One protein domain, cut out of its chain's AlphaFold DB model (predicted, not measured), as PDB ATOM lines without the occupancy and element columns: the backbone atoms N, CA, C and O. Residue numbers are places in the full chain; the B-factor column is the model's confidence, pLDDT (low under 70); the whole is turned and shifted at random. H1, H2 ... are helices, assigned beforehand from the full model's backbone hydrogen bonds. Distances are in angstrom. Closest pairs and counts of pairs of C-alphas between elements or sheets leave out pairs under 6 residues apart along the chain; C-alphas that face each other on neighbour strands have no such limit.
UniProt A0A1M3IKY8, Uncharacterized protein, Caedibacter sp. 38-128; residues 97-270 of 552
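Overview. This is residues 97 to 270 of the 552 residues of an uncharacterized protein of Caedibacter sp. 38-128 (UniProt A0A1M3IKY8). One long helix, H1, is the spine of an elongated, all-helix domain: the hairpin of H7 and H8 packs along its first part, and H4 crosses near its last residues, with H2 and H3 as a small head. H5 packs on H1, H6 on H7, and H9 is near H8. 174 residues are printed, with nine named helices, H1 to H9, and no named strand. The whole, 65 by 34 by 24 A, is only just loose, close to compact, with a radius of gyration of the C-alphas of 18.9 A.

Arrangement. Start at the hub, H1, residues 97 to 131; distances here are between closest C-alphas. Its residues 105 to 119 touch H7, residues 216 to 230, at a shallow tilt of 27 degrees (Asn 112, Leu 223, 5.9 A). H8, residues 237 to 254, makes a hairpin with H7 (Lys 219, Ile 254, 5.4 A); H1, H7 and H8 are an up-and-down bundle, each running against the one before. Residues 113 to 120 touch H5, residues 171 to 179 (Ala 120, Leu 175, 5.2 A). Residues 123 to 130 touch H4, residues 149 to 168, at a steep 64 degrees (Tyr 130, Asp 159, 6.1 A). H4 touches H2, residues 134 to 140, with its residues 152 to 160 (Ser 139, Ala 156, 5.5 A); H3, residues 142 to 147, touches H2 only at the corner. H6, residues 185 to 203, touches H7 with residues 192 to 199 (Leu 195, Ala 224, 6.0 A). O i to N i+4 pairs are within hydrogen-bond range throughout H1, H3, H5, H7 and H9, and in 2 of 3, 13 of 16, 13 of 15 and 12 of 14 in H2, H4, H6 and H8.

Along the chain. Find C-alpha 97 at (-63.264, -69.389, 12.884); H1 runs 51.0 A to C-alpha 131 at (-46.161, -37.485, 48.875). H4 spans 29.8 A. H9, residues 263 to 268, ends at (-53.009, -72.154, 22.830).

Size, cuts and confidence. The printed part has no cut; residues 204 to 215 are the long link. Mean pLDDT of the printed part is 70.1, with residues 128 to 157 among those under 70.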
ATOM      1  N   PHE A  97     -64.092 -70.588  13.052       81.19
ATOM      2  CA  PHE A  97     -63.264 -69.389  12.884       81.19
ATOM      3  C   PHE A  97     -63.756 -68.226  13.757       81.19
ATOM      4  O   PHE A  97     -62.949 -67.439  14.255       81.19
ATOM      5  N   ALA A  98     -65.070 -68.107  13.943       78.94
ATOM      6  CA  ALA A  98     -65.718 -67.006  14.631       78.94
ATOM      7  C   ALA A  98     -65.530 -67.133  16.152       78.94
ATOM      8  O   ALA A  98     -65.301 -66.125  16.833       78.94
ATOM      9  N   HIS A  99     -65.525 -68.370  16.661       80.69
ATOM     10  CA  HIS A  99     -65.123 -68.709  18.026       80.69
ATOM     11  C   HIS A  99     -63.626 -68.480  18.260       80.69
ATOM     12  O   HIS A  99     -63.243 -67.890  19.274       80.69
ATOM     13  N   GLN A 100     -62.768 -68.877  17.314       81.44
ATOM     14  CA  GLN A 100     -61.326 -68.641  17.414       81.44
ATOM     15  C   GLN A 100     -60.988 -67.144  17.387       81.44
ATOM     16  O   GLN A 100     -60.164 -66.683  18.178       81.44
ATOM     17  N   TRP A 101     -61.655 -66.375  16.524       84.81
ATOM     18  CA  TRP A 101     -61.556 -64.918  16.465       84.81
ATOM     19  C   TRP A 101     -61.873 -64.291  17.822       84.81
ATOM     20  O   TRP A 101     -61.051 -63.568  18.383       84.81
ATOM     21  N   HIS A 102     -63.041 -64.622  18.381       84.38
ATOM     22  CA  HIS A 102     -63.481 -64.084  19.663       84.38
ATOM     23  C   HIS A 102     -62.532 -64.470  20.806       84.38
ATOM     24  O   HIS A 102     -62.191 -63.630  21.636       84.38
ATOM     25  N   LYS A 103     -62.009 -65.703  20.817       85.19
ATOM     26  CA  LYS A 103     -61.012 -66.151  21.804       85.19
ATOM     27  C   LYS A 103     -59.743 -65.288  21.782       85.19
ATOM     28  O   LYS A 103     -59.252 -64.907  22.845       85.19
ATOM     29  N   ILE A 104     -59.224 -64.972  20.592       84.25
ATOM     30  CA  ILE A 104     -58.032 -64.124  20.419       84.25
ATOM     31  C   ILE A 104     -58.326 -62.691  20.872       84.25
ATOM     32  O   ILE A 104     -57.568 -62.130  21.662       84.25
ATOM     33  N   VAL A 105     -59.438 -62.111  20.421       85.25
ATOM     34  CA  VAL A 105     -59.825 -60.734  20.767       85.25
ATOM     35  C   VAL A 105     -60.023 -60.574  22.276       85.25
ATOM     36  O   VAL A 105     -59.451 -59.668  22.881       85.25
ATOM     37  N   THR A 106     -60.754 -61.493  22.909       83.62
ATOM     38  CA  THR A 106     -60.998 -61.485  24.357       83.62
ATOM     39  C   THR A 106     -59.705 -61.613  25.160       83.62
ATOM     40  O   THR A 106     -59.575 -60.988  26.212       83.62
ATOM     41  N   TYR A 107     -58.724 -62.381  24.676       85.62
ATOM     42  CA  TYR A 107     -57.405 -62.445  25.305       85.62
ATOM     43  C   TYR A 107     -56.687 -61.088  25.269       85.62
ATOM     44  O   TYR A 107     -56.266 -60.603  26.315       85.62
ATOM     45  N   ILE A 108     -56.623 -60.432  24.105       86.12
ATOM     46  CA  ILE A 108     -55.961 -59.123  23.964       86.12
ATOM     47  C   ILE A 108     -56.641 -58.042  24.804       86.12
ATOM     48  O   ILE A 108     -55.957 -57.226  25.421       86.12
ATOM     49  N   VAL A 109     -57.973 -58.049  24.876       81.44
ATOM     50  CA  VAL A 109     -58.737 -57.144  25.748       81.44
ATOM     51  C   VAL A 109     -58.372 -57.364  27.218       81.44
ATOM     52  O   VAL A 109     -58.105 -56.399  27.932       81.44
ATOM     53  N   LYS A 110     -58.315 -58.622  27.677       82.56
ATOM     54  CA  LYS A 110     -57.948 -58.950  29.063       82.56
ATOM     55  C   LYS A 110     -56.516 -58.538  29.398       82.56
ATOM     56  O   LYS A 110     -56.297 -57.983  30.470       82.56
ATOM     57  N   GLU A 111     -55.568 -58.757  28.491       83.81
ATOM     58  CA  GLU A 111     -54.173 -58.346  28.693       83.81
ATOM     59  C   GLU A 111     -54.027 -56.819  28.737       83.81
ATOM     60  O   GLU A 111     -53.351 -56.297  29.621       83.81
ATOM     61  N   ASN A 112     -54.738 -56.084  27.872       79.75
ATOM     62  CA  ASN A 112     -54.784 -54.620  27.933       79.75
ATOM     63  C   ASN A 112     -55.317 -54.113  29.284       79.75
ATOM     64  O   ASN A 112     -54.735 -53.204  29.875       79.75
ATOM     65  N   LEU A 113     -56.394 -54.715  29.802       74.44
ATOM     66  CA  LEU A 113     -56.975 -54.337  31.097       74.44
ATOM     67  C   LEU A 113     -56.053 -54.678  32.270       74.44
ATOM     68  O   LEU A 113     -55.835 -53.838  33.142       74.44
ATOM     69  N   LYS A 114     -55.460 -55.875  32.274       79.06
ATOM     70  CA  LYS A 114     -54.493 -56.295  33.298       79.06
ATOM     71  C   LYS A 114     -53.278 -55.366  33.324       79.06
ATOM     72  O   LYS A 114     -52.851 -54.933  34.393       79.06
ATOM     73  N   HIS A 115     -52.748 -55.023  32.152       78.38
ATOM     74  CA  HIS A 115     -51.634 -54.091  32.034       78.38
ATOM     75  C   HIS A 115     -52.011 -52.691  32.537       78.38
ATOM     76  O   HIS A 115     -51.261 -52.076  33.291       78.38
ATOM     77  N   ALA A 116     -53.191 -52.189  32.167       71.69
ATOM     78  CA  ALA A 116     -53.691 -50.907  32.648       71.69
ATOM     79  C   ALA A 116     -53.856 -50.864  34.177       71.69
ATOM     80  O   ALA A 116     -53.512 -49.862  34.801       71.69
ATOM     81  N   GLN A 117     -54.338 -51.947  34.792       72.06
ATOM     82  CA  GLN A 117     -54.448 -52.074  36.249       72.06
ATOM     83  C   GLN A 117     -53.075 -52.102  36.933       72.06
ATOM     84  O   GLN A 117     -52.885 -51.446  37.956       72.06
ATOM     85  N   LEU A 118     -52.100 -52.812  36.357       74.25
ATOM     86  CA  LEU A 118     -50.723 -52.813  36.854       74.25
ATOM     87  C   LEU A 118     -50.111 -51.410  36.784       74.25
ATOM     88  O   LEU A 118     -49.544 -50.930  37.765       74.25
ATOM     89  N   LEU A 119     -50.274 -50.733  35.646       74.94
ATOM     90  CA  LEU A 119     -49.850 -49.350  35.471       74.94
ATOM     91  C   LEU A 119     -50.522 -48.437  36.506       74.94
ATOM     92  O   LEU A 119     -49.857 -47.581  37.089       74.94
ATOM     93  N   ALA A 120     -51.810 -48.657  36.788       69.56
ATOM     94  CA  ALA A 120     -52.550 -47.900  37.791       69.56
ATOM     95  C   ALA A 120     -51.942 -48.027  39.182       69.56
ATOM     96  O   ALA A 120     -51.654 -47.021  39.833       69.56
ATOM     97  N   PHE A 121     -51.732 -49.270  39.609       69.81
ATOM     98  CA  PHE A 121     -51.157 -49.598  40.901       69.81
ATOM     99  C   PHE A 121     -49.764 -48.978  41.061       69.81
ATOM    100  O   PHE A 121     -49.516 -48.260  42.028       69.81
ATOM    101  N   ARG A 122     -48.889 -49.168  40.064       71.75
ATOM    102  CA  ARG A 122     -47.520 -48.633  40.071       71.75
ATOM    103  C   ARG A 122     -47.487 -47.114  40.168       71.75
ATOM    104  O   ARG A 122     -46.723 -46.557  40.947       71.75
ATOM    105  N   VAL A 123     -48.330 -46.427  39.402       72.44
ATOM    106  CA  VAL A 123     -48.407 -44.962  39.450       72.44
ATOM    107  C   VAL A 123     -48.900 -44.488  40.819       72.44
ATOM    108  O   VAL A 123     -48.335 -43.546  41.371       72.44
ATOM    109  N   GLN A 124     -49.925 -45.132  41.390       70.88
ATOM    110  CA  GLN A 124     -50.475 -44.765  42.700       70.88
ATOM    111  C   GLN A 124     -49.471 -44.966  43.843       70.88
ATOM    112  O   GLN A 124     -49.328 -44.070  44.675       70.88
ATOM    113  N   GLU A 125     -48.764 -46.097  43.856       71.62
ATOM    114  CA  GLU A 125     -47.689 -46.410  44.808       71.62
ATOM    115  C   GLU A 125     -46.614 -45.311  44.786       71.62
ATOM    116  O   GLU A 125     -46.314 -44.687  45.802       71.62
ATOM    117  N   ARG A 126     -46.137 -44.946  43.592       69.25
ATOM    118  CA  ARG A 126     -45.091 -43.925  43.419       69.25
ATOM    119  C   ARG A 126     -45.561 -42.514  43.754       69.25
ATOM    120  O   ARG A 126     -44.824 -41.728  44.352       69.25
ATOM    121  N   GLU A 127     -46.802 -42.170  43.412       71.00
ATOM    122  CA  GLU A 127     -47.387 -40.907  43.856       71.00
ATOM    123  C   GLU A 127     -47.501 -40.834  45.386       71.00
ATOM    124  O   GLU A 127     -47.339 -39.748  45.953       71.00
ATOM    125  N   HIS A 128     -47.802 -41.954  46.050       69.56
ATOM    126  CA  HIS A 128     -47.863 -42.048  47.506       69.56
ATOM    127  C   HIS A 128     -46.472 -41.869  48.131       69.56
ATOM    128  O   HIS A 128     -46.310 -41.001  48.993       69.56
ATOM    129  N   ASP A 129     -45.461 -42.575  47.623       64.38
ATOM    130  CA  ASP A 129     -44.065 -42.491  48.078       64.38
ATOM    131  C   ASP A 129     -43.463 -41.091  47.904       64.38
ATOM    132  O   ASP A 129     -42.747 -40.570  48.766       64.38
ATOM    133  N   TYR A 130     -43.809 -40.407  46.812       66.38
ATOM    134  CA  TYR A 130     -43.418 -39.014  46.624       66.38
ATOM    135  C   TYR A 130     -44.087 -38.078  47.643       66.38
ATOM    136  O   TYR A 130     -43.472 -37.120  48.131       66.38
ATOM    137  N   LYS A 131     -45.368 -38.319  47.958       65.56
ATOM    138  CA  LYS A 131     -46.161 -37.485  48.875       65.56
ATOM    139  C   LYS A 131     -45.805 -37.730  50.348       65.56
ATOM    140  O   LYS A 131     -45.936 -36.776  51.117       65.56
ATOM    141  N   SER A 132     -45.300 -38.907  50.728       54.38
ATOM    142  CA  SER A 132     -45.011 -39.341  52.112       54.38
ATOM    143  C   SER A 132     -43.779 -38.689  52.783       54.38
ATOM    144  O   SER A 132     -43.201 -39.212  53.728       54.38
ATOM    145  N   THR A 133     -43.431 -37.449  52.424       49.66
ATOM    146  CA  THR A 133     -42.418 -36.600  53.102       49.66
ATOM    147  C   THR A 133     -40.944 -36.984  52.853       49.66
ATOM    148  O   THR A 133     -40.104 -36.086  52.809       49.66
ATOM    149  N   VAL A 134     -40.604 -38.247  52.562       49.50
ATOM    150  CA  VAL A 134     -39.226 -38.673  52.209       49.50
ATOM    151  C   VAL A 134     -38.857 -38.296  50.759       49.50
ATOM    152  O   VAL A 134     -37.825 -37.657  50.543       49.50
ATOM    153  N   GLY A 135     -39.724 -38.548  49.768       45.94
ATOM    154  CA  GLY A 135     -39.469 -38.215  48.349       45.94
ATOM    155  C   GLY A 135     -39.470 -36.709  48.023       45.94
ATOM    156  O   GLY A 135     -38.614 -36.201  47.287       45.94
ATOM    157  N   LYS A 136     -40.379 -35.940  48.639       47.59
ATOM    158  CA  LYS A 136     -40.406 -34.465  48.541       47.59
ATOM    159  C   LYS A 136     -39.174 -33.789  49.155       47.59
ATOM    160  O   LYS A 136     -38.726 -32.769  48.632       47.59
ATOM    161  N   ASN A 137     -38.622 -34.336  50.239       45.47
ATOM    162  CA  ASN A 137     -37.416 -33.798  50.874       45.47
ATOM    163  C   ASN A 137     -36.139 -34.207  50.123       45.47
ATOM    164  O   ASN A 137     -35.230 -33.390  49.997       45.47
ATOM    165  N   LEU A 138     -36.094 -35.411  49.542       47.81
ATOM    166  CA  LEU A 138     -35.002 -35.899  48.684       47.81
ATOM    167  C   LEU A 138     -34.786 -35.054  47.419       47.81
ATOM    168  O   LEU A 138     -33.648 -34.757  47.059       47.81
ATOM    169  N   SER A 139     -35.870 -34.632  46.763       47.34
ATOM    170  CA  SER A 139     -35.803 -33.793  45.555       47.34
ATOM    171  C   SER A 139     -35.437 -32.328  45.843       47.34
ATOM    172  O   SER A 139     -34.928 -31.640  44.957       47.34
ATOM    173  N   ARG A 140     -35.648 -31.840  47.078       50.31
ATOM    174  CA  ARG A 140     -35.375 -30.447  47.487       50.31
ATOM    175  C   ARG A 140     -34.081 -30.251  48.287       50.31
ATOM    176  O   ARG A 140     -33.484 -29.180  48.198       50.31
ATOM    177  N   HIS A 141     -33.609 -31.245  49.045       48.78
ATOM    178  CA  HIS A 141     -32.445 -31.096  49.926       48.78
ATOM    179  C   HIS A 141     -31.176 -31.746  49.362       48.78
ATOM    180  O   HIS A 141     -30.930 -32.943  49.515       48.78
ATOM    181  N   LYS A 142     -30.289 -30.900  48.819       50.59
ATOM    182  CA  LYS A 142     -28.958 -31.269  48.297       50.59
ATOM    183  C   LYS A 142     -28.148 -32.142  49.274       50.59
ATOM    184  O   LYS A 142     -27.530 -33.111  48.845       50.59
ATOM    185  N   LYS A 143     -28.223 -31.860  50.581       46.91
ATOM    186  CA  LYS A 143     -27.527 -32.599  51.655       46.91
ATOM    187  C   LYS A 143     -28.022 -34.046  51.824       46.91
ATOM    188  O   LYS A 143     -27.212 -34.946  51.993       46.91
ATOM    189  N   LEU A 144     -29.334 -34.280  51.717       43.34
ATOM    190  CA  LEU A 144     -29.933 -35.617  51.828       43.34
ATOM    191  C   LEU A 144     -29.657 -36.453  50.564       43.34
ATOM    192  O   LEU A 144     -29.346 -37.636  50.651       43.34
ATOM    193  N   SER A 145     -29.662 -35.807  49.390       46.03
ATOM    194  CA  SER A 145     -29.295 -36.436  48.110       46.03
ATOM    195  C   SER A 145     -27.810 -36.813  48.001       46.03
ATOM    196  O   SER A 145     -27.459 -37.719  47.255       46.03
ATOM    197  N   GLN A 146     -26.933 -36.122  48.739       50.06
ATOM    198  CA  GLN A 146     -25.511 -36.465  48.831       50.06
ATOM    199  C   GLN A 146     -25.272 -37.676  49.743       50.06
ATOM    200  O   GLN A 146     -24.378 -38.461  49.457       50.06
ATOM    201  N   LEU A 147     -26.084 -37.846  50.795       45.38
ATOM    202  CA  LEU A 147     -25.984 -38.966  51.739       45.38
ATOM    203  C   LEU A 147     -26.530 -40.289  51.177       45.38
ATOM    204  O   LEU A 147     -26.014 -41.343  51.522       45.38
ATOM    205  N   LEU A 148     -27.552 -40.242  50.314       47.06
ATOM    206  CA  LEU A 148     -28.241 -41.433  49.782       47.06
ATOM    207  C   LEU A 148     -27.789 -41.843  48.365       47.06
ATOM    208  O   LEU A 148     -28.306 -42.800  47.796       47.06
ATOM    209  N   GLY A 149     -26.813 -41.134  47.789       53.47
ATOM    210  CA  GLY A 149     -26.205 -41.481  46.502       53.47
ATOM    211  C   GLY A 149     -26.983 -41.025  45.257       53.47
ATOM    212  O   GLY A 149     -28.088 -40.481  45.317       53.47
ATOM    213  N   LYS A 150     -26.365 -41.224  44.081       58.50
ATOM    214  CA  LYS A 150     -26.891 -40.769  42.777       58.50
ATOM    215  C   LYS A 150     -28.231 -41.422  42.417       58.50
ATOM    216  O   LYS A 150     -29.063 -40.759  41.801       58.50
ATOM    217  N   GLU A 151     -28.453 -42.661  42.847       56.75
ATOM    218  CA  GLU A 151     -29.645 -43.440  42.500       56.75
ATOM    219  C   GLU A 151     -30.904 -42.931  43.213       56.75
ATOM    220  O   GLU A 151     -31.910 -42.645  42.568       56.75
ATOM    221  N   ALA A 152     -30.819 -42.653  44.517       56.53
ATOM    222  CA  ALA A 152     -31.925 -42.064  45.275       56.53
ATOM    223  C   ALA A 152     -32.351 -40.692  44.714       56.53
ATOM    224  O   ALA A 152     -33.537 -40.357  44.667       56.53
ATOM    225  N   ARG A 153     -31.386 -39.897  44.229       59.53
ATOM    226  CA  ARG A 153     -31.657 -38.617  43.557       59.53
ATOM    227  C   ARG A 153     -32.340 -38.810  42.202       59.53
ATOM    228  O   ARG A 153     -33.216 -38.018  41.849       59.53
ATOM    229  N   ARG A 154     -31.940 -39.836  41.450       64.31
ATOM    230  CA  ARG A 154     -32.529 -40.196  40.157       64.31
ATOM    231  C   ARG A 154     -33.998 -40.597  40.341       64.31
ATOM    232  O   ARG A 154     -34.867 -39.969  39.745       64.31
ATOM    233  N   ILE A 155     -34.268 -41.515  41.272       63.25
ATOM    234  CA  ILE A 155     -35.609 -41.981  41.670       63.25
ATOM    235  C   ILE A 155     -36.504 -40.805  42.088       63.25
ATOM    236  O   ILE A 155     -37.587 -40.634  41.536       63.25
ATOM    237  N   ALA A 156     -36.031 -39.925  42.977       63.25
ATOM    238  CA  ALA A 156     -36.815 -38.775  43.435       63.25
ATOM    239  C   ALA A 156     -37.093 -37.735  42.330       63.25
ATOM    240  O   ALA A 156     -38.140 -37.085  42.331       63.25
ATOM    241  N   THR A 157     -36.163 -37.560  41.383       69.75
ATOM    242  CA  THR A 157     -36.364 -36.685  40.214       69.75
ATOM    243  C   THR A 157     -37.415 -37.277  39.276       69.75
ATOM    244  O   THR A 157     -38.275 -36.548  38.783       69.75
ATOM    245  N   PHE A 158     -37.396 -38.596  39.079       70.38
ATOM    246  CA  PHE A 158     -38.401 -39.297  38.287       70.38
ATOM    247  C   PHE A 158     -39.786 -39.253  38.921       70.38
ATOM    248  O   PHE A 158     -40.750 -38.962  38.222       70.38
ATOM    249  N   ASP A 159     -39.897 -39.436  40.235       70.69
ATOM    250  CA  ASP A 159     -41.181 -39.322  40.934       70.69
ATOM    251  C   ASP A 159     -41.769 -37.917  40.847       70.69
ATOM    252  O   ASP A 159     -42.978 -37.741  40.676       70.69
ATOM    253  N   ALA A 160     -40.911 -36.897  40.886       72.88
ATOM    254  CA  ALA A 160     -41.332 -35.523  40.664       72.88
ATOM    255  C   ALA A 160     -41.849 -35.299  39.230       72.88
ATOM    256  O   ALA A 160     -42.850 -34.600  39.051       72.88
ATOM    257  N   ILE A 161     -41.198 -35.890  38.219       76.31
ATOM    258  CA  ILE A 161     -41.654 -35.851  36.822       76.31
ATOM    259  C   ILE A 161     -42.980 -36.604  36.680       76.31
ATOM    260  O   ILE A 161     -43.920 -36.040  36.127       76.31
ATOM    261  N   LEU A 162     -43.105 -37.809  37.247       75.75
ATOM    262  CA  LEU A 162     -44.338 -38.597  37.233       75.75
ATOM    263  C   LEU A 162     -45.504 -37.810  37.798       75.75
ATOM    264  O   LEU A 162     -46.494 -37.633  37.111       75.75
ATOM    265  N   VAL A 163     -45.368 -37.266  39.007       75.25
ATOM    266  CA  VAL A 163     -46.434 -36.509  39.681       75.25
ATOM    267  C   VAL A 163     -46.785 -35.215  38.937       75.25
ATOM    268  O   VAL A 163     -47.907 -34.710  39.038       75.25
ATOM    269  N   LYS A 164     -45.824 -34.622  38.223       79.75
ATOM    270  CA  LYS A 164     -46.049 -33.414  37.424       79.75
ATOM    271  C   LYS A 164     -46.789 -33.737  36.129       79.75
ATOM    272  O   LYS A 164     -47.769 -33.064  35.815       79.75
ATOM    273  N   GLU A 165     -46.324 -34.731  35.383       77.69
ATOM    274  CA  GLU A 165     -46.894 -35.104  34.089       77.69
ATOM    275  C   GLU A 165     -48.201 -35.904  34.250       77.69
ATOM    276  O   GLU A 165     -49.129 -35.686  33.475       77.69
ATOM    277  N   SER A 166     -48.351 -36.711  35.314       73.06
ATOM    278  CA  SER A 166     -49.585 -37.450  35.648       73.06
ATOM    279  C   SER A 166     -50.788 -36.520  35.770       73.06
ATOM    280  O   SER A 166     -51.875 -36.825  35.281       73.06
ATOM    281  N   LYS A 167     -50.584 -35.337  36.359       74.81
ATOM    282  CA  LYS A 167     -51.609 -34.295  36.475       74.81
ATOM    283  C   LYS A 167     -51.984 -33.674  35.135       74.81
ATOM    284  O   LYS A 167     -53.144 -33.323  34.956       74.81
ATOM    285  N   LYS A 168     -51.033 -33.520  34.208       75.44
ATOM    286  CA  LYS A 168     -51.294 -32.909  32.893       75.44
ATOM    287  C   LYS A 168     -52.157 -33.796  32.007       75.44
ATOM    288  O   LYS A 168     -52.972 -33.280  31.253       75.44
ATOM    289  N   ILE A 169     -51.975 -35.111  32.103       71.88
ATOM    290  CA  ILE A 169     -52.722 -36.088  31.300       71.88
ATOM    291  C   ILE A 169     -53.928 -36.673  32.048       71.88
ATOM    292  O   ILE A 169     -54.530 -37.630  31.572       71.88
ATOM    293  N   SER A 170     -54.276 -36.130  33.222       71.31
ATOM    294  CA  SER A 170     -55.334 -36.655  34.098       71.31
ATOM    295  C   SER A 170     -55.206 -38.160  34.374       71.31
ATOM    296  O   SER A 170     -56.204 -38.875  34.474       71.31
ATOM    297  N   LEU A 171     -53.972 -38.650  34.524       68.56
ATOM    298  CA  LEU A 171     -53.644 -40.068  34.687       68.56
ATOM    299  C   LEU A 171     -54.497 -40.758  35.774       68.56
ATOM    300  O   LEU A 171     -55.043 -41.818  35.488       68.56
ATOM    301  N   PRO A 172     -54.750 -40.169  36.963       62.56
ATOM    302  CA  PRO A 172     -55.608 -40.799  37.971       62.56
ATOM    303  C   PRO A 172     -57.056 -41.049  37.518       62.56
ATOM    304  O   PRO A 172     -57.655 -42.043  37.921       62.56
ATOM    305  N   GLN A 173     -57.622 -40.178  36.673       64.25
ATOM    306  CA  GLN A 173     -58.978 -40.349  36.134       64.25
ATOM    307  C   GLN A 173     -59.017 -41.489  35.108       64.25
ATOM    308  O   GLN A 173     -59.920 -42.322  35.153       64.25
ATOM    309  N   TYR A 174     -58.001 -41.575  34.245       66.56
ATOM    310  CA  TYR A 174     -57.846 -42.671  33.282       66.56
ATOM    311  C   TYR A 174     -57.658 -44.025  33.967       66.56
ATOM    312  O   TYR A 174     -58.303 -45.005  33.607       66.56
ATOM    313  N   LEU A 175     -56.809 -44.079  34.992       61.06
ATOM    314  CA  LEU A 175     -56.559 -45.301  35.750       61.06
ATOM    315  C   LEU A 175     -57.790 -45.730  36.559       61.06
ATOM    316  O   LEU A 175     -58.080 -46.919  36.639       61.06
ATOM    317  N   GLY A 176     -58.555 -44.773  37.097       57.91
ATOM    318  CA  GLY A 176     -59.848 -45.035  37.735       57.91
ATOM    319  C   GLY A 176     -60.893 -45.603  36.767       57.91
ATOM    320  O   GLY A 176     -61.604 -46.546  37.114       57.91
ATOM    321  N   PHE A 177     -60.951 -45.089  35.534       65.56
ATOM    322  CA  PHE A 177     -61.795 -45.643  34.470       65.56
ATOM    323  C   PHE A 177     -61.379 -47.072  34.086       65.56
ATOM    324  O   PHE A 177     -62.223 -47.959  34.041       65.56
ATOM    325  N   LEU A 178     -60.085 -47.331  33.873       61.91
ATOM    326  CA  LEU A 178     -59.585 -48.661  33.498       61.91
ATOM    327  C   LEU A 178     -59.740 -49.691  34.631       61.91
ATOM    328  O   LEU A 178     -60.039 -50.853  34.365       61.91
ATOM    329  N   ALA A 179     -59.598 -49.271  35.892       58.72
ATOM    330  CA  ALA A 179     -59.813 -50.128  37.059       58.72
ATOM    331  C   ALA A 179     -61.292 -50.489  37.282       58.72
ATOM    332  O   ALA A 179     -61.582 -51.543  37.842       58.72
ATOM    333  N   SER A 180     -62.220 -49.636  36.836       59.22
ATOM    334  CA  SER A 180     -63.672 -49.854  36.939       59.22
ATOM    335  C   SER A 180     -64.302 -50.408  35.655       59.22
ATOM    336  O   SER A 180     -65.515 -50.619  35.600       59.22
ATOM    337  N   PHE A 181     -63.495 -50.662  34.621       65.75
ATOM    338  CA  PHE A 181     -63.980 -51.074  33.313       65.75
ATOM    339  C   PHE A 181     -64.496 -52.520  33.331       65.75
ATOM    340  O   PHE A 181     -63.728 -53.465  33.517       65.75
ATOM    341  N   ASN A 182     -65.798 -52.702  33.094       62.50
ATOM    342  CA  ASN A 182     -66.398 -54.029  32.957       62.50
ATOM    343  C   ASN A 182     -66.252 -54.555  31.520       62.50
ATOM    344  O   ASN A 182     -66.506 -53.826  30.557       62.50
ATOM    345  N   ILE A 183     -65.903 -55.838  31.374       64.62
ATOM    346  CA  ILE A 183     -65.788 -56.524  30.078       64.62
ATOM    347  C   ILE A 183     -67.196 -56.874  29.571       64.62
ATOM    348  O   ILE A 183     -67.603 -58.031  29.541       64.62
ATOM    349  N   GLU A 184     -67.957 -55.853  29.187       64.81
ATOM    350  CA  GLU A 184     -69.207 -55.998  28.440       64.81
ATOM    351  C   GLU A 184     -68.953 -55.648  26.972       64.81
ATOM    352  O   GLU A 184     -68.321 -54.635  26.673       64.81
ATOM    353  N   GLU A 185     -69.473 -56.455  26.042       63.03
ATOM    354  CA  GLU A 185     -69.207 -56.320  24.599       63.03
ATOM    355  C   GLU A 185     -69.479 -54.914  24.057       63.03
ATOM    356  O   GLU A 185     -68.690 -54.382  23.279       63.03
ATOM    357  N   LYS A 186     -70.553 -54.272  24.523       64.94
ATOM    358  CA  LYS A 186     -70.938 -52.910  24.119       64.94
ATOM    359  C   LYS A 186     -69.899 -51.838  24.489       64.94
ATOM    360  O   LYS A 186     -69.881 -50.778  23.873       64.94
ATOM    361  N   ASN A 187     -69.031 -52.111  25.466       66.69
ATOM    362  CA  ASN A 187     -68.046 -51.157  25.973       66.69
ATOM    363  C   ASN A 187     -66.662 -51.335  25.322       66.69
ATOM    364  O   ASN A 187     -65.820 -50.445  25.424       66.69
ATOM    365  N   LEU A 188     -66.395 -52.450  24.631       72.06
ATOM    366  CA  LEU A 188     -65.081 -52.741  24.036       72.06
ATOM    367  C   LEU A 188     -64.592 -51.695  23.012       72.06
ATOM    368  O   LEU A 188     -63.399 -51.380  23.024       72.06
ATOM    369  N   PRO A 189     -65.459 -51.089  22.178       76.06
ATOM    370  CA  PRO A 189     -65.057 -49.969  21.326       76.06
ATOM    371  C   PRO A 189     -64.595 -48.753  22.131       76.06
ATOM    372  O   PRO A 189     -63.598 -48.127  21.780       76.06
ATOM    373  N   LEU A 190     -65.277 -48.455  23.242       74.44
ATOM    374  CA  LEU A 190     -64.919 -47.350  24.128       74.44
ATOM    375  C   LEU A 190     -63.552 -47.585  24.785       74.44
ATOM    376  O   LEU A 190     -62.741 -46.667  24.826       74.44
ATOM    377  N   LEU A 191     -63.258 -48.813  25.231       71.38
ATOM    378  CA  LEU A 191     -61.937 -49.170  25.770       71.38
ATOM    379  C   LEU A 191     -60.816 -48.875  24.771       71.38
ATOM    380  O   LEU A 191     -59.791 -48.304  25.137       71.38
ATOM    381  N   ARG A 192     -61.019 -49.260  23.506       77.31
ATOM    382  CA  ARG A 192     -60.047 -49.056  22.430       77.31
ATOM    383  C   ARG A 192     -59.762 -47.569  22.195       77.31
ATOM    384  O   ARG A 192     -58.595 -47.198  22.097       77.31
ATOM    385  N   GLU A 193     -60.796 -46.732  22.120       78.94
ATOM    386  CA  GLU A 193     -60.624 -45.282  21.944       78.94
ATOM    387  C   GLU A 193     -59.917 -44.645  23.147       78.94
ATOM    388  O   GLU A 193     -58.963 -43.886  22.977       78.94
ATOM    389  N   VAL A 194     -60.317 -45.018  24.368       74.62
ATOM    390  CA  VAL A 194     -59.724 -44.495  25.607       74.62
ATOM    391  C   VAL A 194     -58.240 -44.852  25.720       74.62
ATOM    392  O   VAL A 194     -57.433 -43.988  26.060       74.62
ATOM    393  N   LEU A 195     -57.855 -46.096  25.410       75.88
ATOM    394  CA  LEU A 195     -56.451 -46.519  25.436       75.88
ATOM    395  C   LEU A 195     -55.614 -45.778  24.388       75.88
ATOM    396  O   LEU A 195     -54.503 -45.345  24.688       75.88
ATOM    397  N   LYS A 196     -56.147 -45.586  23.178       79.88
ATOM    398  CA  LYS A 196     -55.443 -44.845  22.127       79.88
ATOM    399  C   LYS A 196     -55.229 -43.381  22.504       79.88
ATOM    400  O   LYS A 196     -54.119 -42.873  22.366       79.88
ATOM    401  N   GLU A 197     -56.276 -42.709  22.978       79.94
ATOM    402  CA  GLU A 197     -56.178 -41.315  23.419       79.94
ATOM    403  C   GLU A 197     -55.177 -41.176  24.574       79.94
ATOM    404  O   GLU A 197     -54.362 -40.250  24.593       79.94
ATOM    405  N   PHE A 198     -55.206 -42.122  25.514       76.69
ATOM    406  CA  PHE A 198     -54.291 -42.161  26.642       76.69
ATOM    407  C   PHE A 198     -52.826 -42.217  26.198       76.69
ATOM    408  O   PHE A 198     -52.042 -41.344  26.576       76.69
ATOM    409  N   TYR A 199     -52.445 -43.199  25.376       78.69
ATOM    410  CA  TYR A 199     -51.046 -43.333  24.971       78.69
ATOM    411  C   TYR A 199     -50.585 -42.208  24.037       78.69
ATOM    412  O   TYR A 199     -49.448 -41.763  24.166       78.69
ATOM    413  N   ALA A 200     -51.472 -41.656  23.202       81.69
ATOM    414  CA  ALA A 200     -51.166 -40.452  22.429       81.69
ATOM    415  C   ALA A 200     -50.834 -39.252  23.338       81.69
ATOM    416  O   ALA A 200     -49.926 -38.478  23.049       81.69
ATOM    417  N   LYS A 201     -51.527 -39.102  24.478       76.56
ATOM    418  CA  LYS A 201     -51.189 -38.076  25.482       76.56
ATOM    419  C   LYS A 201     -49.869 -38.375  26.191       76.56
ATOM    420  O   LYS A 201     -49.128 -37.439  26.474       76.56
ATOM    421  N   VAL A 202     -49.565 -39.644  26.472       74.19
ATOM    422  CA  VAL A 202     -48.295 -40.060  27.098       74.19
ATOM    423  C   VAL A 202     -47.100 -39.733  26.199       74.19
ATOM    424  O   VAL A 202     -46.124 -39.177  26.703       74.19
ATOM    425  N   GLU A 203     -47.187 -39.987  24.890       75.38
ATOM    426  CA  GLU A 203     -46.132 -39.663  23.910       75.38
ATOM    427  C   GLU A 203     -45.797 -38.164  23.848       75.38
ATOM    428  O   GLU A 203     -44.660 -37.785  23.577       75.38
ATOM    429  N   LEU A 204     -46.765 -37.294  24.155       76.69
ATOM    430  CA  LEU A 204     -46.567 -35.840  24.223       76.69
ATOM    431  C   LEU A 204     -45.907 -35.370  25.532       76.69
ATOM    432  O   LEU A 204     -45.685 -34.172  25.719       76.69
ATOM    433  N   THR A 205     -45.604 -36.286  26.454       69.81
ATOM    434  CA  THR A 205     -44.971 -35.989  27.746       69.81
ATOM    435  C   THR A 205     -43.612 -36.663  27.875       69.81
ATOM    436  O   THR A 205     -43.270 -37.590  27.149       69.81
ATOM    437  N   SER A 206     -42.836 -36.257  28.882       68.19
ATOM    438  CA  SER A 206     -41.582 -36.936  29.224       68.19
ATOM    439  C   SER A 206     -41.773 -38.345  29.808       68.19
ATOM    440  O   SER A 206     -40.779 -38.993  30.116       68.19
ATOM    441  N   LEU A 207     -43.015 -38.824  29.981       67.19
ATOM    442  CA  LEU A 207     -43.315 -40.174  30.478       67.19
ATOM    443  C   LEU A 207     -43.037 -41.267  29.438       67.19
ATOM    444  O   LEU A 207     -42.735 -42.391  29.823       67.19
ATOM    445  N   GLY A 208     -43.119 -40.947  28.140       57.47
ATOM    446  CA  GLY A 208     -42.890 -41.913  27.061       57.47
ATOM    447  C   GLY A 208     -41.423 -42.308  26.859       57.47
ATOM    448  O   GLY A 208     -41.160 -43.303  26.195       57.47
ATOM    449  N   ASN A 209     -40.476 -41.550  27.428       55.56
ATOM    450  CA  ASN A 209     -39.066 -41.642  27.048       55.56
ATOM    451  C   ASN A 209     -38.150 -42.331  28.061       55.56
ATOM    452  O   ASN A 209     -37.046 -42.648  27.658       55.56
ATOM    453  N   ASP A 210     -38.550 -42.547  29.319       49.62
ATOM    454  CA  ASP A 210     -37.750 -43.296  30.302       49.62
ATOM    455  C   ASP A 210     -38.508 -43.422  31.637       49.62
ATOM    456  O   ASP A 210     -38.710 -42.426  32.339       49.62
ATOM    457  N   PHE A 211     -38.879 -44.644  32.034       51.03
ATOM    458  CA  PHE A 211     -39.285 -44.946  33.411       51.03
ATOM    459  C   PHE A 211     -38.575 -46.203  33.933       51.03
ATOM    460  O   PHE A 211     -38.267 -47.113  33.172       51.03
ATOM    461  N   TYR A 212     -38.291 -46.203  35.239       42.31
ATOM    462  CA  TYR A 212     -37.402 -47.124  35.972       42.31
ATOM    463  C   TYR A 212     -37.716 -48.626  35.788       42.31
ATOM    464  O   TYR A 212     -36.798 -49.439  35.809       42.31
ATOM    465  N   ASP A 213     -38.983 -48.980  35.541       45.81
ATOM    466  CA  ASP A 213     -39.378 -50.291  35.012       45.81
ATOM    467  C   ASP A 213     -39.291 -50.214  33.487       45.81
ATOM    468  O   ASP A 213     -40.249 -49.803  32.820       45.81
ATOM    469  N   SER A 214     -38.121 -50.548  32.940       49.72
ATOM    470  CA  SER A 214     -37.886 -50.556  31.498       49.72
ATOM    471  C   SER A 214     -39.060 -51.226  30.771       49.72
ATOM    472  O   SER A 214     -39.373 -52.392  31.012       49.72
ATOM    473  N   ASP A 215     -39.691 -50.450  29.888       67.06
ATOM    474  CA  ASP A 215     -40.770 -50.804  28.961       67.06
ATOM    475  C   ASP A 215     -42.230 -50.800  29.465       67.06
ATOM    476  O   ASP A 215     -43.096 -51.124  28.663       67.06
ATOM    477  N   LEU A 216     -42.601 -50.408  30.696       69.12
ATOM    478  CA  LEU A 216     -44.019 -50.537  31.125       69.12
ATOM    479  C   LEU A 216     -45.013 -49.739  30.242       69.12
ATOM    480  O   LEU A 216     -45.961 -50.303  29.701       69.12
ATOM    481  N   PHE A 217     -44.797 -48.437  30.021       74.06
ATOM    482  CA  PHE A 217     -45.666 -47.652  29.122       74.06
ATOM    483  C   PHE A 217     -45.560 -48.101  27.656       74.06
ATOM    484  O   PHE A 217     -46.551 -48.057  26.933       74.06
ATOM    485  N   GLN A 218     -44.388 -48.574  27.229       76.06
ATOM    486  CA  GLN A 218     -44.137 -49.028  25.860       76.06
ATOM    487  C   GLN A 218     -44.812 -50.378  25.561       76.06
ATOM    488  O   GLN A 218     -45.416 -50.551  24.504       76.06
ATOM    489  N   LYS A 219     -44.798 -51.319  26.510       77.94
ATOM    490  CA  LYS A 219     -45.555 -52.579  26.454       77.94
ATOM    491  C   LYS A 219     -47.050 -52.299  26.389       77.94
ATOM    492  O   LYS A 219     -47.752 -52.850  25.544       77.94
ATOM    493  N   GLY A 220     -47.516 -51.375  27.225       78.69
ATOM    494  CA  GLY A 220     -48.882 -50.876  27.187       78.69
ATOM    495  C   GLY A 220     -49.268 -50.250  25.845       78.69
ATOM    496  O   GLY A 220     -50.345 -50.544  25.328       78.69
ATOM    497  N   PHE A 221     -48.375 -49.453  25.253       83.31
ATOM    498  CA  PHE A 221     -48.552 -48.883  23.919       83.31
ATOM    499  C   PHE A 221     -48.686 -49.976  22.854       83.31
ATOM    500  O   PHE A 221     -49.644 -49.954  22.090       83.31
ATOM    501  N   TYR A 222     -47.797 -50.975  22.832       85.06
ATOM    502  CA  TYR A 222     -47.881 -52.073  21.861       85.06
ATOM    503  C   TYR A 222     -49.145 -52.928  22.024       85.06
ATOM    504  O   TYR A 222     -49.714 -53.374  21.026       85.06
ATOM    505  N   LEU A 223     -49.620 -53.143  23.256       85.62
ATOM    506  CA  LEU A 223     -50.889 -53.832  23.521       85.62
ATOM    507  C   LEU A 223     -52.100 -53.014  23.050       85.62
ATOM    508  O   LEU A 223     -53.034 -53.580  22.469       85.62
ATOM    509  N   ALA A 224     -52.078 -51.698  23.265       83.25
ATOM    510  CA  ALA A 224     -53.134 -50.796  22.822       83.25
ATOM    511  C   ALA A 224     -53.145 -50.645  21.296       83.25
ATOM    512  O   ALA A 224     -54.212 -50.685  20.686       83.25
ATOM    513  N   ASP A 225     -51.973 -50.551  20.669       86.25
ATOM    514  CA  ASP A 225     -51.820 -50.528  19.216       86.25
ATOM    515  C   ASP A 225     -52.256 -51.862  18.589       86.25
ATOM    516  O   ASP A 225     -52.978 -51.871  17.593       86.25
ATOM    517  N   CYS A 226     -51.956 -52.999  19.229       88.12
ATOM    518  CA  CYS A 226     -52.505 -54.298  18.833       88.12
ATOM    519  C   CYS A 226     -54.039 -54.261  18.800       88.12
ATOM    520  O   CYS A 226     -54.651 -54.631  17.797       88.12
ATOM    521  N   LEU A 227     -54.680 -53.795  19.878       85.56
ATOM    522  CA  LEU A 227     -56.138 -53.673  19.947       85.56
ATOM    523  C   LEU A 227     -56.675 -52.670  18.913       85.56
ATOM    524  O   LEU A 227     -57.734 -52.888  18.318       85.56
ATOM    525  N   TRP A 228     -55.924 -51.598  18.654       86.75
ATOM    526  CA  TRP A 228     -56.256 -50.615  17.636       86.75
ATOM    527  C   TRP A 228     -56.266 -51.225  16.235       86.75
ATOM    528  O   TRP A 228     -57.242 -51.051  15.506       86.75
ATOM    529  N   GLN A 229     -55.224 -51.965  15.868       86.19
ATOM    530  CA  GLN A 229     -55.115 -52.625  14.571       86.19
ATOM    531  C   GLN A 229     -56.180 -53.717  14.404       86.19
ATOM    532  O   GLN A 229     -56.834 -53.772  13.363       86.19
ATOM    533  N   ILE A 230     -56.438 -54.524  15.443       85.25
ATOM    534  CA  ILE A 230     -57.527 -55.518  15.450       85.25
ATOM    535  C   ILE A 230     -58.863 -54.860  15.122       85.25
ATOM    536  O   ILE A 230     -59.609 -55.365  14.286       85.25
ATOM    537  N   GLY A 231     -59.149 -53.708  15.727       82.25
ATOM    538  CA  GLY A 231     -60.420 -53.029  15.521       82.25
ATOM    539  C   GLY A 231     -60.597 -52.360  14.153       82.25
ATOM    540  O   GLY A 231     -61.648 -51.768  13.904       82.25
ATOM    541  N   THR A 232     -59.585 -52.406  13.280       84.25
ATOM    542  CA  THR A 232     -59.713 -52.037  11.856       84.25
ATOM    543  C   THR A 232     -60.080 -53.224  10.968       84.25
ATOM    544  O   THR A 232     -60.424 -53.032   9.804       84.25
ATOM    545  N   LEU A 233     -60.009 -54.449  11.498       83.31
ATOM    546  CA  LEU A 233     -60.342 -55.648  10.748       83.31
ATOM    547  C   LEU A 233     -61.836 -55.954  10.828       83.31
ATOM    548  O   LEU A 233     -62.437 -55.976  11.902       83.31
ATOM    549  N   GLU A 234     -62.410 -56.301   9.683       81.56
ATOM    550  CA  GLU A 234     -63.731 -56.918   9.624       81.56
ATOM    551  C   GLU A 234     -63.646 -58.382  10.068       81.56
ATOM    552  O   GLU A 234     -62.739 -59.120   9.653       81.56
ATOM    553  N   ARG A 235     -64.610 -58.808  10.893       76.88
ATOM    554  CA  ARG A 235     -64.736 -60.187  11.373       76.88
ATOM    555  C   ARG A 235     -65.137 -61.094  10.208       76.88
ATOM    556  O   ARG A 235     -66.309 -61.213   9.873       76.88
ATOM    557  N   HIS A 236     -64.142 -61.710   9.577       79.81
ATOM    558  CA  HIS A 236     -64.298 -62.545   8.387       79.81
ATOM    559  C   HIS A 236     -63.230 -63.656   8.375       79.81
ATOM    560  O   HIS A 236     -62.086 -63.374   8.758       79.81
ATOM    561  N   PRO A 237     -63.523 -64.881   7.888       74.69
ATOM    562  CA  PRO A 237     -62.557 -65.988   7.858       74.69
ATOM    563  C   PRO A 237     -61.224 -65.609   7.199       74.69
ATOM    564  O   PRO A 237     -60.149 -65.875   7.734       74.69
ATOM    565  N   GLY A 238     -61.285 -64.887   6.075       75.38
ATOM    566  CA  GLY A 238     -60.101 -64.414   5.343       75.38
ATOM    567  C   GLY A 238     -59.213 -63.416   6.105       75.38
ATOM    568  O   GLY A 238     -58.053 -63.229   5.742       75.38
ATOM    569  N   ASN A 239     -59.718 -62.792   7.175       79.56
ATOM    570  CA  ASN A 239     -58.951 -61.875   8.021       79.56
ATOM    571  C   ASN A 239     -58.388 -62.552   9.281       79.56
ATOM    572  O   ASN A 239     -57.546 -61.954   9.947       79.56
ATOM    573  N   LEU A 240     -58.773 -63.794   9.602       78.81
ATOM    574  CA  LEU A 240     -58.250 -64.520  10.766       78.81
ATOM    575  C   LEU A 240     -56.711 -64.682  10.735       78.81
ATOM    576  O   LEU A 240     -56.076 -64.456  11.768       78.81
ATOM    577  N   PRO A 241     -56.060 -64.978   9.589       81.31
ATOM    578  CA  PRO A 241     -54.597 -64.971   9.513       81.31
ATOM    579  C   PRO A 241     -53.989 -63.584   9.761       81.31
ATOM    580  O   PRO A 241     -52.937 -63.481  10.391       81.31
ATOM    581  N   LYS A 242     -54.659 -62.509   9.315       82.12
ATOM    582  CA  LYS A 242     -54.214 -61.125   9.553       82.12
ATOM    583  C   LYS A 242     -54.309 -60.766  11.033       82.12
ATOM    584  O   LYS A 242     -53.343 -60.247  11.574       82.12
ATOM    585  N   LEU A 243     -55.415 -61.122  11.693       82.44
ATOM    586  CA  LEU A 243     -55.598 -60.980  13.139       82.44
ATOM    587  C   LEU A 243     -54.456 -61.660  13.908       82.44
ATOM    588  O   LEU A 243     -53.802 -61.032  14.736       82.44
ATOM    589  N   LYS A 244     -54.164 -62.927  13.587       84.38
ATOM    590  CA  LYS A 244     -53.058 -63.675  14.207       84.38
ATOM    591  C   LYS A 244     -51.705 -62.999  13.971       84.38
ATOM    592  O   LYS A 244     -50.887 -62.941  14.884       84.38
ATOM    593  N   ASN A 245     -51.467 -62.467  12.773       82.75
ATOM    594  CA  ASN A 245     -50.214 -61.792  12.452       82.75
ATOM    595  C   ASN A 245     -50.049 -60.443  13.170       82.75
ATOM    596  O   ASN A 245     -48.941 -60.135  13.604       82.75
ATOM    597  N   ILE A 246     -51.129 -59.670  13.331       84.88
ATOM    598  CA  ILE A 246     -51.133 -58.435  14.133       84.88
ATOM    599  C   ILE A 246     -50.708 -58.771  15.561       84.88
ATOM    600  O   ILE A 246     -49.704 -58.245  16.033       84.88
ATOM    601  N   VAL A 247     -51.385 -59.735  16.198       83.88
ATOM    602  CA  VAL A 247     -51.052 -60.150  17.568       83.88
ATOM    603  C   VAL A 247     -49.605 -60.629  17.663       83.88
ATOM    604  O   VAL A 247     -48.858 -60.177  18.525       83.88
ATOM    605  N   ARG A 248     -49.163 -61.489  16.741       82.12
ATOM    606  CA  ARG A 248     -47.779 -61.980  16.710       82.12
ATOM    607  C   ARG A 248     -46.761 -60.838  16.608       82.12
ATOM    608  O   ARG A 248     -45.744 -60.874  17.290       82.12
ATOM    609  N   THR A 249     -47.011 -59.846  15.757       79.81
ATOM    610  CA  THR A 249     -46.089 -58.720  15.533       79.81
ATOM    611  C   THR A 249     -46.021 -57.802  16.752       79.81
ATOM    612  O   THR A 249     -44.930 -57.395  17.155       79.81
ATOM    613  N   SER A 250     -47.164 -57.532  17.385       81.38
ATOM    614  CA  SER A 250     -47.217 -56.746  18.618       81.38
ATOM    615  C   SER A 250     -46.475 -57.438  19.760       81.38
ATOM    616  O   SER A 250     -45.654 -56.801  20.409       81.38
ATOM    617  N   TYR A 251     -46.659 -58.748  19.953       77.81
ATOM    618  CA  TYR A 251     -45.933 -59.487  20.996       77.81
ATOM    619  C   TYR A 251     -44.431 -59.598  20.717       77.81
ATOM    620  O   TYR A 251     -43.639 -59.458  21.637       77.81
ATOM    621  N   LYS A 252     -44.008 -59.722  19.453       75.12
ATOM    622  CA  LYS A 252     -42.579 -59.617  19.106       75.12
ATOM    623  C   LYS A 252     -41.984 -58.254  19.453       75.12
ATOM    624  O   LYS A 252     -40.812 -58.172  19.798       75.12
ATOM    625  N   SER A 253     -42.783 -57.193  19.343       77.81
ATOM    626  CA  SER A 253     -42.362 -55.833  19.700       77.81
ATOM    627  C   SER A 253     -42.291 -55.646  21.221       77.81
ATOM    628  O   SER A 253     -41.382 -54.981  21.707       77.81
ATOM    629  N   ILE A 254     -43.203 -56.284  21.966       72.62
ATOM    630  CA  ILE A 254     -43.214 -56.334  23.439       72.62
ATOM    631  C   ILE A 254     -41.992 -57.091  23.979       72.62
ATOM    632  O   ILE A 254     -41.344 -56.596  24.896       72.62
ATOM    633  N   GLU A 255     -41.653 -58.235  23.376       69.81
ATOM    634  CA  GLU A 255     -40.522 -59.095  23.772       69.81
ATOM    635  C   GLU A 255     -39.188 -58.705  23.107       69.81
ATOM    636  O   GLU A 255     -38.167 -59.361  23.294       69.81
ATOM    637  N   LYS A 256     -39.169 -57.622  22.313       64.31
ATOM    638  CA  LYS A 256     -37.974 -57.115  21.610       64.31
ATOM    639  C   LYS A 256     -37.269 -58.148  20.710       64.31
ATOM    640  O   LYS A 256     -36.078 -58.009  20.434       64.31
ATOM    641  N   GLY A 257     -37.991 -59.138  20.184       59.09
ATOM    642  CA  GLY A 257     -37.430 -60.119  19.251       59.09
ATOM    643  C   GLY A 257     -38.145 -61.464  19.256       59.09
ATOM    644  O   GLY A 257     -39.052 -61.688  18.444       59.09
ATOM    645  N   ASP A 258     -37.696 -62.362  20.130       56.91
ATOM    646  CA  ASP A 258     -38.152 -63.751  20.185       56.91
ATOM    647  C   ASP A 258     -39.312 -63.923  21.174       56.91
ATOM    648  O   ASP A 258     -39.414 -63.228  22.177       56.91
ATOM    649  N   LEU A 259     -40.252 -64.813  20.841       54.84
ATOM    650  CA  LEU A 259     -41.509 -65.010  21.584       54.84
ATOM    651  C   LEU A 259     -41.380 -66.074  22.687       54.84
ATOM    652  O   LEU A 259     -42.401 -66.609  23.124       54.84
ATOM    653  N   ASP A 260     -40.155 -66.407  23.092       51.09
ATOM    654  CA  ASP A 260     -39.857 -67.593  23.901       51.09
ATOM    655  C   ASP A 260     -40.574 -67.558  25.266       51.09
ATOM    656  O   ASP A 260     -41.133 -68.571  25.682       51.09
ATOM    657  N   ASP A 261     -40.722 -66.375  25.876       45.12
ATOM    658  CA  ASP A 261     -41.381 -66.199  27.182       45.12
ATOM    659  C   ASP A 261     -42.926 -66.165  27.124       45.12
ATOM    660  O   ASP A 261     -43.601 -66.364  28.138       45.12
ATOM    661  N   VAL A 262     -43.529 -65.945  25.946       56.44
ATOM    662  CA  VAL A 262     -45.001 -65.818  25.764       56.44
ATOM    663  C   VAL A 262     -45.581 -66.936  24.875       56.44
ATOM    664  O   VAL A 262     -46.771 -66.949  24.530       56.44
ATOM    665  N   SER A 263     -44.734 -67.906  24.521       60.16
ATOM    666  CA  SER A 263     -44.983 -68.959  23.535       60.16
ATOM    667  C   SER A 263     -46.246 -69.774  23.832       60.16
ATOM    668  O   SER A 263     -47.143 -69.840  22.988       60.16
ATOM    669  N   ASP A 264     -46.391 -70.304  25.050       61.72
ATOM    670  CA  ASP A 264     -47.448 -71.270  25.386       61.72
ATOM    671  C   ASP A 264     -48.861 -70.690  25.231       61.72
ATOM    672  O   ASP A 264     -49.803 -71.352  24.771       61.72
ATOM    673  N   LYS A 265     -49.042 -69.413  25.596       70.06
ATOM    674  CA  LYS A 265     -50.361 -68.780  25.529       70.06
ATOM    675  C   LYS A 265     -50.734 -68.420  24.097       70.06
ATOM    676  O   LYS A 265     -51.879 -68.662  23.703       70.06
ATOM    677  N   LEU A 266     -49.784 -67.917  23.308       76.12
ATOM    678  CA  LEU A 266     -49.976 -67.644  21.882       76.12
ATOM    679  C   LEU A 266     -50.160 -68.938  21.069       76.12
ATOM    680  O   LEU A 266     -50.933 -68.956  20.105       76.12
ATOM    681  N   GLU A 267     -49.535 -70.036  21.488       74.94
ATOM    682  CA  GLU A 267     -49.728 -71.373  20.924       74.94
ATOM    683  C   GLU A 267     -51.138 -71.907  21.215       74.94
ATOM    684  O   GLU A 267     -51.848 -72.313  20.293       74.94
ATOM    685  N   SER A 268     -51.632 -71.770  22.453       75.00
ATOM    686  CA  SER A 268     -53.009 -72.154  22.830       75.00
ATOM    687  C   SER A 268     -54.116 -71.375  22.088       75.00
ATOM    688  O   SER A 268     -55.292 -71.773  22.065       75.00
ATOM    689  N   LEU A 269     -53.758 -70.233  21.496       77.56
ATOM    690  CA  LEU A 269     -54.619 -69.393  20.661       77.56
ATOM    691  C   LEU A 269     -54.473 -69.707  19.161       77.56
ATOM    692  O   LEU A 269     -55.200 -69.156  18.332       77.56
ATOM    693  N   GLY A 270     -53.558 -70.611  18.798       72.06
ATOM    694  CA  GLY A 270     -53.235 -70.964  17.418       72.06
ATOM    695  C   GLY A 270     -52.610 -69.804  16.640       72.06
ATOM    696  O   GLY A 270     -52.825 -69.706  15.429       72.06
TER     697      GLY A 270